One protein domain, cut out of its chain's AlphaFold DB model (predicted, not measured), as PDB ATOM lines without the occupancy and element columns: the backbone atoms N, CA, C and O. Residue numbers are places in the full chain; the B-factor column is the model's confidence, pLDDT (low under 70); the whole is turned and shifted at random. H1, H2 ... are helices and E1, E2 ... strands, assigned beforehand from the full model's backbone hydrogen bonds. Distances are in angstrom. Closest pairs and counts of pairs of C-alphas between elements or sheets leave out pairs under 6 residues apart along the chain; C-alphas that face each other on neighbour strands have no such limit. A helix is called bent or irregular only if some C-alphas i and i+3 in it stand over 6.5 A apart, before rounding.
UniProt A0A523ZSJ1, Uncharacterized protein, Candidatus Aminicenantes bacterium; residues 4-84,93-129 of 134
ATOM      1  N   GLY A   4     -98.960  35.600  54.602       94.19
ATOM      2  CA  GLY A   4     -99.841  36.739  54.405       94.19
ATOM      3  C   GLY A   4     -99.226  37.958  55.077       94.19
ATOM      4  O   GLY A   4     -98.596  37.844  56.132       94.19
ATOM      5  N   MET A   5     -99.389  39.113  54.451       94.62
ATOM      6  CA  MET A   5     -99.014  40.402  55.012       94.62
ATOM      7  C   MET A   5    -100.237  41.312  54.986       94.62
ATOM      8  O   MET A   5    -100.984  41.324  54.007       94.62
ATOM      9  N   TYR A   6    -100.464  42.027  56.086       96.31
ATOM     10  CA  TYR A   6    -101.644  42.860  56.295       96.31
ATOM     11  C   TYR A   6    -101.211  44.159  56.963       96.31
ATOM     12  O   TYR A   6    -100.665  44.141  58.067       96.31
ATOM     13  N   LEU A   7    -101.463  45.280  56.296       95.88
ATOM     14  CA  LEU A   7    -101.322  46.612  56.862       95.88
ATOM     15  C   LEU A   7    -102.684  47.053  57.392       95.88
ATOM     16  O   LEU A   7    -103.610  47.305  56.619       95.88
ATOM     17  N   VAL A   8    -102.802  47.137  58.711       97.25
ATOM     18  CA  VAL A   8    -104.066  47.414  59.396       97.25
ATOM     19  C   VAL A   8    -103.981  48.749  60.127       97.25
ATOM     20  O   VAL A   8    -103.061  48.978  60.906       97.25
ATOM     21  N   ASP A   9    -104.971  49.601  59.897       97.62
ATOM     22  CA  ASP A   9    -105.271  50.787  60.689       97.62
ATOM     23  C   ASP A   9    -106.431  50.466  61.639       97.62
ATOM     24  O   ASP A   9    -107.586  50.341  61.226       97.62
ATOM     25  N   ILE A  10    -106.108  50.314  62.924       97.38
ATOM     26  CA  ILE A  10    -107.087  50.015  63.975       97.38
ATOM     27  C   ILE A  10    -107.851  51.257  64.455       97.38
ATOM     28  O   ILE A  10    -108.833  51.113  65.178       97.38
ATOM     29  N   PHE A  11    -107.433  52.467  64.073       98.12
ATOM     30  CA  PHE A  11    -108.054  53.716  64.516       98.12
ATOM     31  C   PHE A  11    -109.143  54.210  63.569       98.12
ATOM     32  O   PHE A  11    -110.076  54.883  64.018       98.12
ATOM     33  N   CYS A  12    -109.056  53.901  62.273       98.25
ATOM     34  CA  CYS A  12    -110.034  54.393  61.307       98.25
ATOM     35  C   CYS A  12    -110.221  53.486  60.084       98.25
ATOM     36  O   CYS A  12    -111.296  52.915  59.902       98.25
ATOM     37  N   LEU A  13    -109.202  53.361  59.230       98.38
ATOM     38  CA  LEU A  13    -109.389  52.895  57.850       98.38
ATOM     39  C   LEU A  13    -109.491  51.372  57.692       98.38
ATOM     40  O   LEU A  13    -109.862  50.888  56.620       98.38
ATOM     41  N   GLY A  14    -109.188  50.600  58.734       98.12
ATOM     42  CA  GLY A  14    -109.248  49.144  58.685       98.12
ATOM     43  C   GLY A  14    -108.082  48.543  57.906       98.12
ATOM     44  O   GLY A  14    -106.941  48.983  58.020       98.12
ATOM     45  N   LEU A  15    -108.337  47.499  57.115       98.12
ATOM     46  CA  LEU A  15    -107.298  46.861  56.300       98.12
ATOM     47  C   LEU A  15    -106.936  47.732  55.084       98.12
ATOM     48  O   LEU A  15    -107.668  47.742  54.092       98.12
ATOM     49  N   LYS A  16    -105.788  48.417  55.162       96.94
ATOM     50  CA  LYS A  16    -105.300  49.364  54.148       96.94
ATOM     51  C   LYS A  16    -104.559  48.697  52.997       96.94
ATOM     52  O   LYS A  16    -104.666  49.166  51.870       96.94
ATOM     53  N   ASP A  17    -103.813  47.630  53.276       96.50
ATOM     54  CA  ASP A  17    -103.073  46.892  52.250       96.50
ATOM     55  C   ASP A  17    -102.845  45.433  52.634       96.50
ATOM     56  O   ASP A  17    -102.816  45.088  53.820       96.50
ATOM     57  N   THR A  18    -102.709  44.561  51.638       97.38
ATOM     58  CA  THR A  18    -102.450  43.143  51.875       97.38
ATOM     59  C   THR A  18    -101.938  42.407  50.644       97.38
ATOM     60  O   THR A  18    -102.297  42.716  49.512       97.38
ATOM     61  N   PHE A  19    -101.145  41.362  50.876       95.19
ATOM     62  CA  PHE A  19    -100.840  40.348  49.873       95.19
ATOM     63  C   PHE A  19    -100.598  38.987  50.527       95.19
ATOM     64  O   PHE A  19    -100.421  38.871  51.743       95.19
ATOM     65  N   CYS A  20    -100.540  37.946  49.700       95.06
ATOM     66  CA  CYS A  20    -100.138  36.612  50.119       95.06
ATOM     67  C   CYS A  20     -99.300  35.911  49.050       95.06
ATOM     68  O   CYS A  20     -99.567  36.040  47.855       95.06
ATOM     69  N   ASN A  21     -98.341  35.098  49.492       93.50
ATOM     70  CA  ASN A  21     -97.517  34.274  48.614       93.50
ATOM     71  C   ASN A  21     -97.510  32.833  49.124       93.50
ATOM     72  O   ASN A  21     -97.303  32.584  50.313       93.50
ATOM     73  N   ALA A  22     -97.689  31.883  48.210       93.19
ATOM     74  CA  ALA A  22     -97.519  30.457  48.467       93.19
ATOM     75  C   ALA A  22     -96.182  29.963  47.900       93.19
ATOM     76  O   ALA A  22     -95.547  30.640  47.095       93.19
ATOM     77  N   ASN A  23     -95.768  28.763  48.313       94.44
ATOM     78  CA  ASN A  23     -94.548  28.097  47.845       94.44
ATOM     79  C   ASN A  23     -93.248  28.883  48.060       94.44
ATOM     80  O   ASN A  23     -92.262  28.625  47.379       94.44
ATOM     81  N   ILE A  24     -93.209  29.778  49.050       94.75
ATOM     82  CA  ILE A  24     -91.972  30.487  49.381       94.75
ATOM     83  C   ILE A  24     -91.054  29.624  50.251       94.75
ATOM     84  O   ILE A  24     -91.518  28.877  51.130       94.75
ATOM     85  N   SER A  25     -89.754  29.755  50.025       96.19
ATOM     86  CA  SER A  25     -88.686  29.225  50.870       96.19
ATOM     87  C   SER A  25     -88.477  30.080  52.125       96.19
ATOM     88  O   SER A  25     -88.917  31.230  52.217       96.19
ATOM     89  N   LEU A  26     -87.766  29.524  53.112       93.94
ATOM     90  CA  LEU A  26     -87.382  30.267  54.315       93.94
ATOM     91  C   LEU A  26     -86.467  31.459  53.987       93.94
ATOM     92  O   LEU A  26     -86.596  32.519  54.592       93.94
ATOM     93  N   GLU A  27     -85.573  31.299  53.012       95.50
ATOM     94  CA  GLU A  27     -84.649  32.347  52.570       95.50
ATOM     95  C   GLU A  27     -85.395  33.519  51.914       95.50
ATOM     96  O   GLU A  27     -85.133  34.683  52.222       95.50
ATOM     97  N   GLU A  28     -86.380  33.232  51.058       94.06
ATOM     98  CA  GLU A  28     -87.243  34.263  50.465       94.06
ATOM     99  C   GLU A  28     -88.056  35.003  51.523       94.06
ATOM    100  O   GLU A  28     -88.139  36.231  51.479       94.06
ATOM    101  N   TYR A  29     -88.596  34.284  52.510       92.88
ATOM    102  CA  TYR A  29     -89.279  34.904  53.641       92.88
ATOM    103  C   TYR A  29     -88.359  35.846  54.423       92.88
ATOM    104  O   TYR A  29     -88.745  36.976  54.723       92.88
ATOM    105  N   GLN A  30     -87.132  35.415  54.729       91.81
ATOM    106  CA  GLN A  30     -86.155  36.246  55.433       91.81
ATOM    107  C   GLN A  30     -85.796  37.501  54.631       91.81
ATOM    108  O   GLN A  30     -85.770  38.593  55.201       91.81
ATOM    109  N   ARG A  31     -85.592  37.378  53.311       91.75
ATOM    110  CA  ARG A  31     -85.356  38.528  52.423       91.75
ATOM    111  C   ARG A  31     -86.520  39.511  52.425       91.75
ATOM    112  O   ARG A  31     -86.291  40.707  52.578       91.75
ATOM    113  N   LEU A  32     -87.749  39.018  52.282       89.31
ATOM    114  CA  LEU A  32     -88.949  39.852  52.301       89.31
ATOM    115  C   LEU A  32     -89.085  40.578  53.644       89.31
ATOM    116  O   LEU A  32     -89.229  41.796  53.677       89.31
ATOM    117  N   LYS A  33     -88.953  39.842  54.752       89.00
ATOM    118  CA  LYS A  33     -89.005  40.392  56.109       89.00
ATOM    119  C   LYS A  33     -87.980  41.513  56.304       89.00
ATOM    120  O   LYS A  33     -88.332  42.570  56.821       89.00
ATOM    121  N   LEU A  34     -86.736  41.305  55.871       88.69
ATOM    122  CA  LEU A  34     -85.683  42.318  55.952       88.69
ATOM    123  C   LEU A  34     -85.970  43.523  55.056       88.69
ATOM    124  O   LEU A  34     -85.749  44.647  55.484       88.69
ATOM    125  N   ALA A  35     -86.462  43.315  53.834       88.06
ATOM    126  CA  ALA A  35     -86.768  44.404  52.909       88.06
ATOM    127  C   ALA A  35     -87.917  45.294  53.408       88.06
ATOM    128  O   ALA A  35     -87.842  46.512  53.250       88.06
ATOM    129  N   THR A  36     -88.943  44.697  54.020       85.94
ATOM    130  CA  THR A  36     -90.140  45.397  54.506       85.94
ATOM    131  C   THR A  36     -89.922  46.088  55.853       85.94
ATOM    132  O   THR A  36     -90.414  47.195  56.046       85.94
ATOM    133  N   PHE A  37     -89.183  45.475  56.783       86.00
ATOM    134  CA  PHE A  37     -89.104  45.926  58.182       86.00
ATOM    135  C   PHE A  37     -87.692  46.350  58.614       86.00
ATOM    136  O   PHE A  37     -87.323  46.149  59.768       86.00
ATOM    137  N   LYS A  38     -86.893  46.924  57.700       79.88
ATOM    138  CA  LYS A  38     -85.459  47.234  57.907       79.88
ATOM    139  C   LYS A  38     -85.127  47.884  59.254       79.88
ATOM    140  O   LYS A  38     -84.130  47.519  59.864       79.88
ATOM    141  N   GLU A  39     -85.948  48.832  59.693       80.81
ATOM    142  CA  GLU A  39     -85.703  49.645  60.894       80.81
ATOM    143  C   GLU A  39     -86.729  49.385  62.007       80.81
ATOM    144  O   GLU A  39     -86.715  50.045  63.043       80.81
ATOM    145  N   THR A  40     -87.608  48.395  61.821       84.19
ATOM    146  CA  THR A  40     -88.724  48.134  62.730       84.19
ATOM    147  C   THR A  40     -88.536  46.798  63.431       84.19
ATOM    148  O   THR A  40     -88.532  45.737  62.804       84.19
ATOM    149  N   ALA A  41     -88.435  46.832  64.759       86.19
ATOM    150  CA  ALA A  41     -88.443  45.620  65.563       86.19
ATOM    151  C   ALA A  41     -89.802  44.914  65.438       86.19
ATOM    152  O   ALA A  41     -90.843  45.470  65.788       86.19
ATOM    153  N   LEU A  42     -89.794  43.675  64.942       89.56
ATOM    154  CA  LEU A  42     -91.002  42.859  64.874       89.56
ATOM    155  C   LEU A  42     -91.271  42.193  66.215       89.56
ATOM    156  O   LEU A  42     -90.425  41.465  66.736       89.56
ATOM    157  N   VAL A  43     -92.482  42.387  66.723       91.19
ATOM    158  CA  VAL A  43     -92.967  41.710  67.922       91.19
ATOM    159  C   VAL A  43     -93.747  40.466  67.490       91.19
ATOM    160  O   VAL A  43     -94.734  40.599  66.762       91.19
ATOM    161  N   PRO A  44     -93.327  39.250  67.886       92.00
ATOM    162  CA  PRO A  44     -94.092  38.047  67.591       92.00
ATOM    163  C   PRO A  44     -95.436  38.088  68.325       92.00
ATOM    164  O   PRO A  44     -95.531  38.556  69.458       92.00
ATOM    165  N   CYS A  45     -96.478  37.566  67.686       89.69
ATOM    166  CA  CYS A  45     -97.784  37.399  68.305       89.69
ATOM    167  C   CYS A  45     -98.419  36.070  67.873       89.69
ATOM    168  O   CYS A  45     -98.032  35.531  66.832       89.69
ATOM    169  N   PRO A  46     -99.375  35.540  68.657       89.56
ATOM    170  CA  PRO A  46    -100.179  34.406  68.224       89.56
ATOM    171  C   PRO A  46    -100.938  34.738  66.928       89.56
ATOM    172  O   PRO A  46    -101.434  35.865  66.795       89.56
ATOM    173  N   PRO A  47    -101.047  33.800  65.973       88.75
ATOM    174  CA  PRO A  47    -101.738  34.036  64.705       88.75
ATOM    175  C   PRO A  47    -103.205  34.449  64.897       88.75
ATOM    176  O   PRO A  47    -103.726  35.276  64.151       88.75
ATOM    177  N   GLU A  48    -103.853  33.970  65.952       88.12
ATOM    178  CA  GLU A  48    -105.247  34.263  66.279       88.12
ATOM    179  C   GLU A  48    -105.422  35.725  66.711       88.12
ATOM    180  O   GLU A  48    -106.392  36.383  66.328       88.12
ATOM    181  N   LYS A  49    -104.427  36.291  67.410       89.25
ATOM    182  CA  LYS A  49    -104.388  37.730  67.717       89.25
ATOM    183  C   LYS A  49    -104.309  38.559  66.435       89.25
ATOM    184  O   LYS A  49    -105.028  39.551  66.315       89.25
ATOM    185  N   ALA A  50    -103.478  38.154  65.472       92.19
ATOM    186  CA  ALA A  50    -103.396  38.830  64.178       92.19
ATOM    187  C   ALA A  50    -104.735  38.760  63.423       92.19
ATOM    188  O   ALA A  50    -105.222  39.791  62.960       92.19
ATOM    189  N   CYS A  51    -105.381  37.589  63.373       92.06
ATOM    190  CA  CYS A  51    -106.708  37.427  62.774       92.06
ATOM    191  C   CYS A  51    -107.755  38.344  63.415       92.06
ATOM    192  O   CYS A  51    -108.476  39.033  62.693       92.06
ATOM    193  N   ARG A  52    -107.816  38.407  64.750       90.44
ATOM    194  CA  ARG A  52    -108.760  39.283  65.461       90.44
ATOM    195  C   ARG A  52    -108.520  40.765  65.167       90.44
ATOM    196  O   ARG A  52    -109.489  41.489  64.958       90.44
ATOM    197  N   ILE A  53    -107.260  41.205  65.096       94.19
ATOM    198  CA  ILE A  53    -106.916  42.581  64.700       94.19
ATOM    199  C   ILE A  53    -107.402  42.863  63.275       94.19
ATOM    200  O   ILE A  53    -108.080  43.864  63.053       94.19
ATOM    201  N   ILE A  54    -107.100  41.979  62.319       95.94
ATOM    202  CA  ILE A  54    -107.458  42.164  60.905       95.94
ATOM    203  C   ILE A  54    -108.980  42.217  60.737       95.94
ATOM    204  O   ILE A  54    -109.505  43.198  60.213       95.94
ATOM    205  N   PHE A  55    -109.704  41.195  61.198       94.44
ATOM    206  CA  PHE A  55    -111.157  41.138  61.030       94.44
ATOM    207  C   PHE A  55    -111.879  42.218  61.837       94.44
ATOM    208  O   PHE A  55    -112.816  42.821  61.318       94.44
ATOM    209  N   GLY A  56    -111.428  42.508  63.060       94.31
ATOM    210  CA  GLY A  56    -112.009  43.563  63.886       94.31
ATOM    211  C   GLY A  56    -111.822  44.955  63.278       94.31
ATOM    212  O   GLY A  56    -112.773  45.731  63.232       94.31
ATOM    213  N   ALA A  57    -110.652  45.245  62.702       97.06
ATOM    214  CA  ALA A  57    -110.408  46.517  62.028       97.06
ATOM    215  C   ALA A  57    -111.246  46.657  60.747       97.06
ATOM    216  O   ALA A  57    -111.758  47.736  60.459       97.06
ATOM    217  N   ILE A  58    -111.435  45.565  59.994       97.38
ATOM    218  CA  ILE A  58    -112.328  45.536  58.825       97.38
ATOM    219  C   ILE A  58    -113.777  45.802  59.243       97.38
ATOM    220  O   ILE A  58    -114.454  46.628  58.632       97.38
ATOM    221  N   GLU A  59    -114.258  45.115  60.281       96.56
ATOM    222  CA  GLU A  59    -115.589  45.305  60.866       96.56
ATOM    223  C   GLU A  59    -115.810  46.751  61.322       96.56
ATOM    224  O   GLU A  59    -116.845  47.346  61.012       96.56
ATOM    225  N   TYR A  60    -114.830  47.318  62.026       97.56
ATOM    226  CA  TYR A  60    -114.861  48.689  62.516       97.56
ATOM    227  C   TYR A  60    -114.924  49.692  61.360       97.56
ATOM    228  O   TYR A  60    -115.874  50.469  61.265       97.56
ATOM    229  N   ALA A  61    -113.988  49.612  60.414       98.38
ATOM    230  CA  ALA A  61    -113.916  50.519  59.271       98.38
ATOM    231  C   ALA A  61    -115.144  50.421  58.351       98.38
ATOM    232  O   ALA A  61    -115.595  51.429  57.800       98.38
ATOM    233  N   ARG A  62    -115.761  49.235  58.246       98.31
ATOM    234  CA  ARG A  62    -117.024  49.042  57.518       98.31
ATOM    235  C   ARG A  62    -118.155  49.898  58.082       98.31
ATOM    236  O   ARG A  62    -118.956  50.417  57.306       98.31
ATOM    237  N   ARG A  63    -118.219  50.078  59.406       97.31
ATOM    238  CA  ARG A  63    -119.216  50.948  60.066       97.31
ATOM    239  C   ARG A  63    -118.970  52.432  59.776       97.31
ATOM    240  O   ARG A  63    -119.906  53.217  59.845       97.31
ATOM    241  N   LEU A  64    -117.742  52.796  59.405       98.38
ATOM    242  CA  LEU A  64    -117.348  54.155  59.015       98.38
ATOM    243  C   LEU A  64    -117.523  54.435  57.512       98.38
ATOM    244  O   LEU A  64    -117.333  55.566  57.071       98.38
ATOM    245  N   GLY A  65    -117.895  53.422  56.723       98.25
ATOM    246  CA  GLY A  65    -118.092  53.534  55.277       98.25
ATOM    247  C   GLY A  65    -116.905  53.082  54.423       98.25
ATOM    248  O   GLY A  65    -116.960  53.225  53.201       98.25
ATOM    249  N   PHE A  66    -115.857  52.507  55.021       98.44
ATOM    250  CA  PHE A  66    -114.703  51.990  54.286       98.44
ATOM    251  C   PHE A  66    -114.855  50.514  53.925       98.44
ATOM    252  O   PHE A  66    -115.548  49.738  54.586       98.44
ATOM    253  N   LYS A  67    -114.185  50.116  52.846       97.88
ATOM    254  CA  LYS A  67    -114.063  48.718  52.427       97.88
ATOM    255  C   LYS A  67    -112.618  48.272  52.637       97.88
ATOM    256  O   LYS A  67    -111.725  49.099  52.460       97.88
ATOM    257  N   PRO A  68    -112.373  46.992  52.968       97.62
ATOM    258  CA  PRO A  68    -111.013  46.473  53.015       97.62
ATOM    259  C   PRO A  68    -110.346  46.587  51.643       97.62
ATOM    260  O   PRO A  68    -111.026  46.580  50.608       97.62
ATOM    261  N   GLN A  69    -109.016  46.635  51.639       97.00
ATOM    262  CA  GLN A  69    -108.233  46.570  50.411       97.00
ATOM    263  C   GLN A  69    -108.636  45.339  49.569       97.00
ATOM    264  O   GLN A  69    -108.909  44.258  50.091       97.00
ATOM    265  N   LYS A  70    -108.743  45.527  48.249       97.62
ATOM    266  CA  LYS A  70    -109.360  44.572  47.307       97.62
ATOM    267  C   LYS A  70    -108.692  43.189  47.260       97.62
ATOM    268  O   LYS A  70    -109.387  42.187  47.096       97.62
ATOM    269  N   ASP A  71    -107.376  43.126  47.428       97.94
ATOM    270  CA  ASP A  71    -106.576  41.900  47.400       97.94
ATOM    271  C   ASP A  71    -106.815  41.053  48.656       97.94
ATOM    272  O   ASP A  71    -106.459  39.873  48.681       97.94
ATOM    273  N   PHE A  72    -107.541  41.585  49.649       97.50
ATOM    274  CA  PHE A  72    -108.077  40.793  50.753       97.50
ATOM    275  C   PHE A  72    -108.987  39.662  50.282       97.50
ATOM    276  O   PHE A  72    -109.050  38.625  50.936       97.50
ATOM    277  N   ALA A  73    -109.642  39.799  49.124       96.12
ATOM    278  CA  ALA A  73    -110.406  38.702  48.533       96.12
ATOM    279  C   ALA A  73    -109.557  37.429  48.341       96.12
ATOM    280  O   ALA A  73    -110.092  36.326  48.443       96.12
ATOM    281  N   LEU A  74    -108.249  37.585  48.100       95.50
ATOM    282  CA  LEU A  74    -107.293  36.488  47.995       95.50
ATOM    283  C   LEU A  74    -106.547  36.250  49.314       95.50
ATOM    284  O   LEU A  74    -106.457  35.116  49.776       95.50
ATOM    285  N   SER A  75    -106.019  37.296  49.951       96.00
ATOM    286  CA  SER A  75    -105.189  37.102  51.143       96.00
ATOM    287  C   SER A  75    -105.980  36.613  52.357       96.00
ATOM    288  O   SER A  75    -105.386  36.016  53.252       96.00
ATOM    289  N   ARG A  76    -107.310  36.773  52.397       94.94
ATOM    290  CA  ARG A  76    -108.154  36.228  53.473       94.94
ATOM    291  C   ARG A  76    -107.993  34.716  53.646       94.94
ATOM    292  O   ARG A  76    -108.038  34.262  54.778       94.94
ATOM    293  N   PHE A  77    -107.725  33.963  52.576       93.31
ATOM    294  CA  PHE A  77    -107.549  32.505  52.649       93.31
ATOM    295  C   PHE A  77    -106.338  32.070  53.490       93.31
ATOM    296  O   PHE A  77    -106.308  30.951  53.985       93.31
ATOM    297  N   VAL A  78    -105.342  32.943  53.702       93.56
ATOM    298  CA  VAL A  78    -104.227  32.655  54.630       93.56
ATOM    299  C   VAL A  78    -104.699  32.647  56.091       93.56
ATOM    300  O   VAL A  78    -104.040  32.061  56.945       93.56
ATOM    301  N   LEU A  79    -105.832  33.293  56.378       91.44
ATOM    302  CA  LEU A  79    -106.419  33.405  57.713       91.44
ATOM    303  C   LEU A  79    -107.457  32.308  58.005       91.44
ATOM    304  O   LEU A  79    -107.980  32.252  59.119       91.44
ATOM    305  N   ASP A  80    -107.786  31.464  57.024       85.50
ATOM    306  CA  ASP A  80    -108.798  30.421  57.180       85.50
ATOM    307  C   ASP A  80    -108.368  29.399  58.248       85.50
ATOM    308  O   ASP A  80    -107.218  28.961  58.299       85.50
ATOM    309  N   GLY A  81    -109.301  29.021  59.127       76.75
ATOM    310  CA  GLY A  81    -109.054  28.080  60.227       76.75
ATOM    311  C   GLY A  81    -108.424  28.689  61.487       76.75
ATOM    312  O   GLY A  81    -108.326  28.002  62.497       76.75
ATOM    313  N   LEU A  82    -108.041  29.973  61.473       76.06
ATOM    314  CA  LEU A  82    -107.516  30.682  62.653       76.06
ATOM    315  C   LEU A  82    -108.601  31.428  63.454       76.06
ATOM    316  O   LEU A  82    -108.349  31.894  64.564       76.06
ATOM    317  N   SER A  83    -109.813  31.554  62.902       60.56
ATOM    318  CA  SER A  83    -110.932  32.295  63.503       60.56
ATOM    319  C   SER A  83    -111.703  31.532  64.589       60.56
ATOM    320  O   SER A  83    -112.626  32.100  65.161       60.56
ATOM    321  N   GLU A  84    -111.370  30.265  64.858       58.47
ATOM    322  CA  GLU A  84    -112.155  29.360  65.721       58.47
ATOM    323  C   GLU A  84    -111.612  29.211  67.156       58.47
ATOM    324  O   GLU A  84    -111.911  28.229  67.828       58.47
ATOM    325  N   PHE A  93    -110.868  49.411  69.039       95.56
ATOM    326  CA  PHE A  93    -110.733  50.046  67.732       95.56
ATOM    327  C   PHE A  93    -111.197  51.496  67.839       95.56
ATOM    328  O   PHE A  93    -112.127  51.806  68.585       95.56
ATOM    329  N   GLY A  94    -110.556  52.377  67.078       97.00
ATOM    330  CA  GLY A  94    -110.623  53.814  67.317       97.00
ATOM    331  C   GLY A  94    -109.576  54.287  68.322       97.00
ATOM    332  O   GLY A  94    -108.689  53.546  68.737       97.00
ATOM    333  N   PHE A  95    -109.679  55.556  68.683       96.50
ATOM    334  CA  PHE A  95    -108.823  56.231  69.642       96.50
ATOM    335  C   PHE A  95    -109.715  57.099  70.533       96.50
ATOM    336  O   PHE A  95    -110.517  57.883  70.025       96.50
ATOM    337  N   GLU A  96    -109.634  56.908  71.851       94.12
ATOM    338  CA  GLU A  96    -110.471  57.621  72.834       94.12
ATOM    339  C   GLU A  96    -111.985  57.531  72.530       94.12
ATOM    340  O   GLU A  96    -112.744  58.488  72.685       94.12
ATOM    341  N   GLY A  97    -112.436  56.357  72.074       93.94
ATOM    342  CA  GLY A  97    -113.851  56.062  71.830       93.94
ATOM    343  C   GLY A  97    -114.420  56.548  70.491       93.94
ATOM    344  O   GLY A  97    -115.616  56.379  70.256       93.94
ATOM    345  N   LYS A  98    -113.601  57.120  69.599       96.56
ATOM    346  CA  LYS A  98    -114.028  57.551  68.255       96.56
ATOM    347  C   LYS A  98    -112.961  57.277  67.185       96.56
ATOM    348  O   LYS A  98    -111.828  56.940  67.519       96.56
ATOM    349  N   PRO A  99    -113.276  57.395  65.884       98.31
ATOM    350  CA  PRO A  99    -112.272  57.255  64.842       98.31
ATOM    351  C   PRO A  99    -111.242  58.384  64.892       98.31
ATOM    352  O   PRO A  99    -111.606  59.558  64.983       98.31
ATOM    353  N   LEU A 100    -109.970  58.017  64.751       98.19
ATOM    354  CA  LEU A 100    -108.875  58.951  64.513       98.19
ATOM    355  C   LEU A 100    -108.215  58.595  63.183       98.19
ATOM    356  O   LEU A 100    -107.539  57.576  63.068       98.19
ATOM    357  N   TYR A 101    -108.412  59.437  62.174       97.94
ATOM    358  CA  TYR A 101    -107.766  59.274  60.878       97.94
ATOM    359  C   TYR A 101    -106.402  59.972  60.858       97.94
ATOM    360  O   TYR A 101    -106.313  61.195  60.934       97.94
ATOM    361  N   ILE A 102    -105.323  59.209  60.709       96.56
ATOM    362  CA  ILE A 102    -103.976  59.762  60.532       96.56
ATOM    363  C   ILE A 102    -103.614  59.659  59.055       96.56
ATOM    364  O   ILE A 102    -103.498  58.553  58.527       96.56
ATOM    365  N   ALA A 103    -103.438  60.804  58.393       94.94
ATOM    366  CA  ALA A 103    -103.179  60.841  56.960       94.94
ATOM    367  C   ALA A 103    -101.866  60.135  56.602       94.94
ATOM    368  O   ALA A 103    -100.774  60.580  56.964       94.94
ATOM    369  N   GLY A 104    -101.982  59.031  55.869       91.25
ATOM    370  CA  GLY A 104    -100.854  58.333  55.279       91.25
ATOM    371  C   GLY A 104    -100.387  58.990  53.976       91.25
ATOM    372  O   GLY A 104    -101.156  59.675  53.303       91.25
ATOM    373  N   PRO A 105     -99.139  58.732  53.552       89.88
ATOM    374  CA  PRO A 105     -98.565  59.314  52.333       89.88
ATOM    375  C   PRO A 105     -99.256  58.870  51.030       89.88
ATOM    376  O   PRO A 105     -99.019  59.461  49.980       89.88
ATOM    377  N   HIS A 106    -100.080  57.821  51.082       90.19
ATOM    378  CA  HIS A 106    -100.801  57.263  49.934       90.19
ATOM    379  C   HIS A 106    -102.321  57.426  50.045       90.19
ATOM    380  O   HIS A 106    -103.054  56.903  49.208       90.19
ATOM    381  N   ASP A 107    -102.794  58.124  51.075       93.25
ATOM    382  CA  ASP A 107    -104.217  58.278  51.332       93.25
ATOM    383  C   ASP A 107    -104.786  59.465  50.540       93.25
ATOM    384  O   ASP A 107    -104.179  60.535  50.464       93.25
ATOM    385  N   ASP A 108    -105.997  59.309  50.003       94.75
ATOM    386  CA  ASP A 108    -106.781  60.442  49.512       94.75
ATOM    387  C   ASP A 108    -107.500  61.100  50.693       94.75
ATOM    388  O   ASP A 108    -108.605  60.713  51.088       94.75
ATOM    389  N   PHE A 109    -106.829  62.093  51.275       95.25
ATOM    390  CA  PHE A 109    -107.308  62.805  52.453       95.25
ATOM    391  C   PHE A 109    -108.727  63.358  52.274       95.25
ATOM    392  O   PHE A 109    -109.554  63.194  53.169       95.25
ATOM    393  N   MET A 110    -109.033  63.976  51.132       95.81
ATOM    394  CA  MET A 110    -110.333  64.617  50.927       95.81
ATOM    395  C   MET A 110    -111.452  63.580  50.844       95.81
ATOM    396  O   MET A 110    -112.442  63.695  51.569       95.81
ATOM    397  N   THR A 111    -111.256  62.522  50.056       97.50
ATOM    398  CA  THR A 111    -112.235  61.432  49.919       97.50
ATOM    399  C   THR A 111    -112.516  60.737  51.256       97.50
ATOM    400  O   THR A 111    -113.663  60.397  51.568       97.50
ATOM    401  N   ILE A 112    -111.484  60.537  52.079       98.06
ATOM    402  CA  ILE A 112    -111.622  59.918  53.404       98.06
ATOM    403  C   ILE A 112    -112.442  60.807  54.340       98.06
ATOM    404  O   ILE A 112    -113.389  60.328  54.965       98.06
ATOM    405  N   ILE A 113    -112.131  62.104  54.406       98.06
ATOM    406  CA  ILE A 113    -112.871  63.055  55.244       98.06
ATOM    407  C   ILE A 113    -114.335  63.142  54.804       98.06
ATOM    408  O   ILE A 113    -115.227  63.092  55.648       98.06
ATOM    409  N   GLU A 114    -114.611  63.222  53.502       98.25
ATOM    410  CA  GLU A 114    -115.982  63.224  52.978       98.25
ATOM    411  C   GLU A 114    -116.741  61.942  53.338       98.25
ATOM    412  O   GLU A 114    -117.910  62.000  53.732       98.25
ATOM    413  N   THR A 115    -116.072  60.789  53.271       98.56
ATOM    414  CA  THR A 115    -116.647  59.502  53.681       98.56
ATOM    415  C   THR A 115    -117.032  59.519  55.157       98.56
ATOM    416  O   THR A 115    -118.165  59.163  55.492       98.56
ATOM    417  N   LEU A 116    -116.146  59.987  56.037       98.56
ATOM    418  CA  LEU A 116    -116.425  60.085  57.472       98.56
ATOM    419  C   LEU A 116    -117.579  61.054  57.753       98.56
ATOM    420  O   LEU A 116    -118.553  60.681  58.410       98.56
ATOM    421  N   LYS A 117    -117.547  62.259  57.172       98.25
ATOM    422  CA  LYS A 117    -118.633  63.244  57.302       98.25
ATOM    423  C   LYS A 117    -119.982  62.675  56.875       98.25
ATOM    424  O   LYS A 117    -120.979  62.893  57.555       98.25
ATOM    425  N   LYS A 118    -120.017  61.923  55.773       98.50
ATOM    426  CA  LYS A 118    -121.245  61.324  55.245       98.50
ATOM    427  C   LYS A 118    -121.794  60.198  56.125       98.50
ATOM    428  O   LYS A 118    -123.010  60.087  56.246       98.50
ATOM    429  N   ASN A 119    -120.934  59.340  56.673       98.31
ATOM    430  CA  ASN A 119    -121.375  58.129  57.376       98.31
ATOM    431  C   ASN A 119    -121.617  58.351  58.870       98.31
ATOM    432  O   ASN A 119    -122.524  57.740  59.427       98.31
ATOM    433  N   ILE A 120    -120.827  59.214  59.513       97.81
ATOM    434  CA  ILE A 120    -120.895  59.429  60.964       97.81
ATOM    435  C   ILE A 120    -121.054  60.898  61.363       97.81
ATOM    436  O   ILE A 120    -121.323  61.163  62.526       97.81
ATOM    437  N   GLY A 121    -120.964  61.851  60.433       97.50
ATOM    438  CA  GLY A 121    -121.160  63.277  60.715       97.50
ATOM    439  C   GLY A 121    -119.905  64.004  61.206       97.50
ATOM    440  O   GLY A 121    -118.953  63.405  61.707       97.50
ATOM    441  N   GLU A 122    -119.900  65.328  61.045       95.00
ATOM    442  CA  GLU A 122    -118.843  66.198  61.573       95.00
ATOM    443  C   GLU A 122    -118.819  66.178  63.110       95.00
ATOM    444  O   GLU A 122    -119.862  66.113  63.755       95.00
ATOM    445  N   GLY A 123    -117.620  66.224  63.699       95.44
ATOM    446  CA  GLY A 123    -117.420  66.176  65.154       95.44
ATOM    447  C   GLY A 123    -117.387  64.766  65.761       95.44
ATOM    448  O   GLY A 123    -116.955  64.618  66.901       95.44
ATOM    449  N   ASN A 124    -117.763  63.732  65.000       97.81
ATOM    450  CA  ASN A 124    -117.751  62.334  65.451       97.81
ATOM    451  C   ASN A 124    -116.464  61.572  65.090       97.81
ATOM    452  O   ASN A 124    -116.382  60.367  65.308       97.81
ATOM    453  N   PHE A 125    -115.458  62.259  64.545       98.38
ATOM    454  CA  PHE A 125    -114.125  61.728  64.265       98.38
ATOM    455  C   PHE A 125    -113.082  62.838  64.377       98.38
ATOM    456  O   PHE A 125    -113.397  64.009  64.157       98.38
ATOM    457  N   ASP A 126    -111.842  62.446  64.654       98.12
ATOM    458  CA  ASP A 126    -110.676  63.323  64.577       98.12
ATOM    459  C   ASP A 126    -109.796  62.951  63.388       98.12
ATOM    460  O   ASP A 126    -109.860  61.836  62.858       98.12
ATOM    461  N   PHE A 127    -108.941  63.886  62.976       96.75
ATOM    462  CA  PHE A 127    -107.928  63.609  61.972       96.75
ATOM    463  C   PHE A 127    -106.629  64.379  62.207       96.75
ATOM    464  O   PHE A 127    -106.631  65.510  62.695       96.75
ATOM    465  N   ILE A 128    -105.517  63.779  61.785       96.00
ATOM    466  CA  ILE A 128    -104.223  64.442  61.628       96.00
ATOM    467  C   ILE A 128    -104.009  64.646  60.131       96.00
ATOM    468  O   ILE A 128    -103.837  63.685  59.380       96.00
ATOM    469  N   ALA A 129    -104.068  65.904  59.696       90.44
ATOM    470  CA  ALA A 129    -103.911  66.275  58.295       90.44
ATOM    471  C   ALA A 129    -102.484  66.003  57.786       90.44
ATOM    472  O   ALA A 129    -101.530  66.080  58.569       90.44
TER     473      ALA A 129
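What this domain is: This is residues 4 to 84 and 93 to 129 of the 134 residues of an uncharacterized protein of Candidatus Aminicenantes bacterium (UniProt A0A523ZSJ1). A two-stranded hairpin, E1 and E2, forms the middle, with the long helix H2 and the shorter H3 packed over one side of it, and at opposite ends of the long axis lie helix H1 and a small unit in which H4 lies beside the two short strands E3 and E4. Around H1, residues 23 to 28 and 34 to 41 stick out from the body. The printed part has 118 residues with four named helices and four named strands, in the order E1, E2, H1, H2, H3, E3, H4, E4; the class is mixed, helices and strands. There are two sheets of two strands, E1 and E2 antiparallel, E3 and E4 parallel. The whole is only just compact, close to loose, with a radius of gyration of the C-alphas of 15.7 A and spans of 49 by 34 by 25 A.

How they stand to each other: E1, residues 4 to 9, and E2, residues 14 to 21, are a hairpin of antiparallel neighbour strands, with 170 degrees between their directions. N 7 and O 17 are 2.8 A apart and N 5 and O 19 are 2.9 A apart, both within hydrogen-bond range. E2 bends by 55 degrees at residue 17. H1, residues 26 to 36, is apart from E1. H2, residues 47 to 63, is apart from H1. Between H2 and E2 there are 10 pairs of C-alphas within 8 A, the closest being those of Ala 57 and Gly 14, 4.4 A apart; between H2 and E1 there are 5, the closest being those of Ile 54 and Val 8 at 6.4 A. H3, residues 72 to 79, has 8 such pairs with E2, the closest being Ser 75 and Cys 20 at 5.2 A. H3 and H2 are close but not clearly touching, with the C-alphas of Leu 79 and Cys 51 closest at 6.5 A, and they run opposite ways at a shallow tilt of 31 degrees. E3, residues 100 to 102, and E4, residues 126 to 128, are parallel neighbours at 14 degrees, and N 128 and O 101 are within hydrogen-bond range at 2.8 A. With H4, residues 109 to 120, they make a strand-helix-strand unit, two parallel neighbour strands with a helix between them in the chain, and its crossover is right-handed. H4 is near both E3 and E4, with 5 pairs of C-alphas within 10 A to each. H4 and H2 are close but not clearly touching, with the C-alphas of Asn 119 and Arg 63 closest at 8.0 A, and stand about perpendicular at 77 degrees. In H1, H2 and H4 every O i to N i+4 pair is within hydrogen-bond range; in H3 it is 1 of 4, beside 4 of 5 O i to N i+3 pairs.

Where its parts are: E1 begins at C-alpha 4, at (-99.841, 36.739, 54.405), and is 16.3 A long; E2 is 21.5 A. H1 begins at C-alpha 26, at (-87.382, 30.267, 54.315), and is 15.4 A long. H2 is 24.8 A, H3 10.3 A and H4 16.4 A. H3 is neither bent nor irregular, but only just: C-alphas 74 and 77 are 6.1 A apart. E3 measures 6.4 A and E4 7.2 A, ending at C-alpha 128, at (-104.223, 64.442, 61.628).

The domain as a whole: The two C-alphas farthest apart are those of Glu 27 and Glu 122, at 49.0 A. Residues 85 to 92 are not printed, and C-alphas 84 and 93 are 20.8 A apart across this cut, in the link from H3 to E3. Of the links that are printed whole, none is long. The mean pLDDT of the printed part is 93.6, and residues 83 to 84 are under 70.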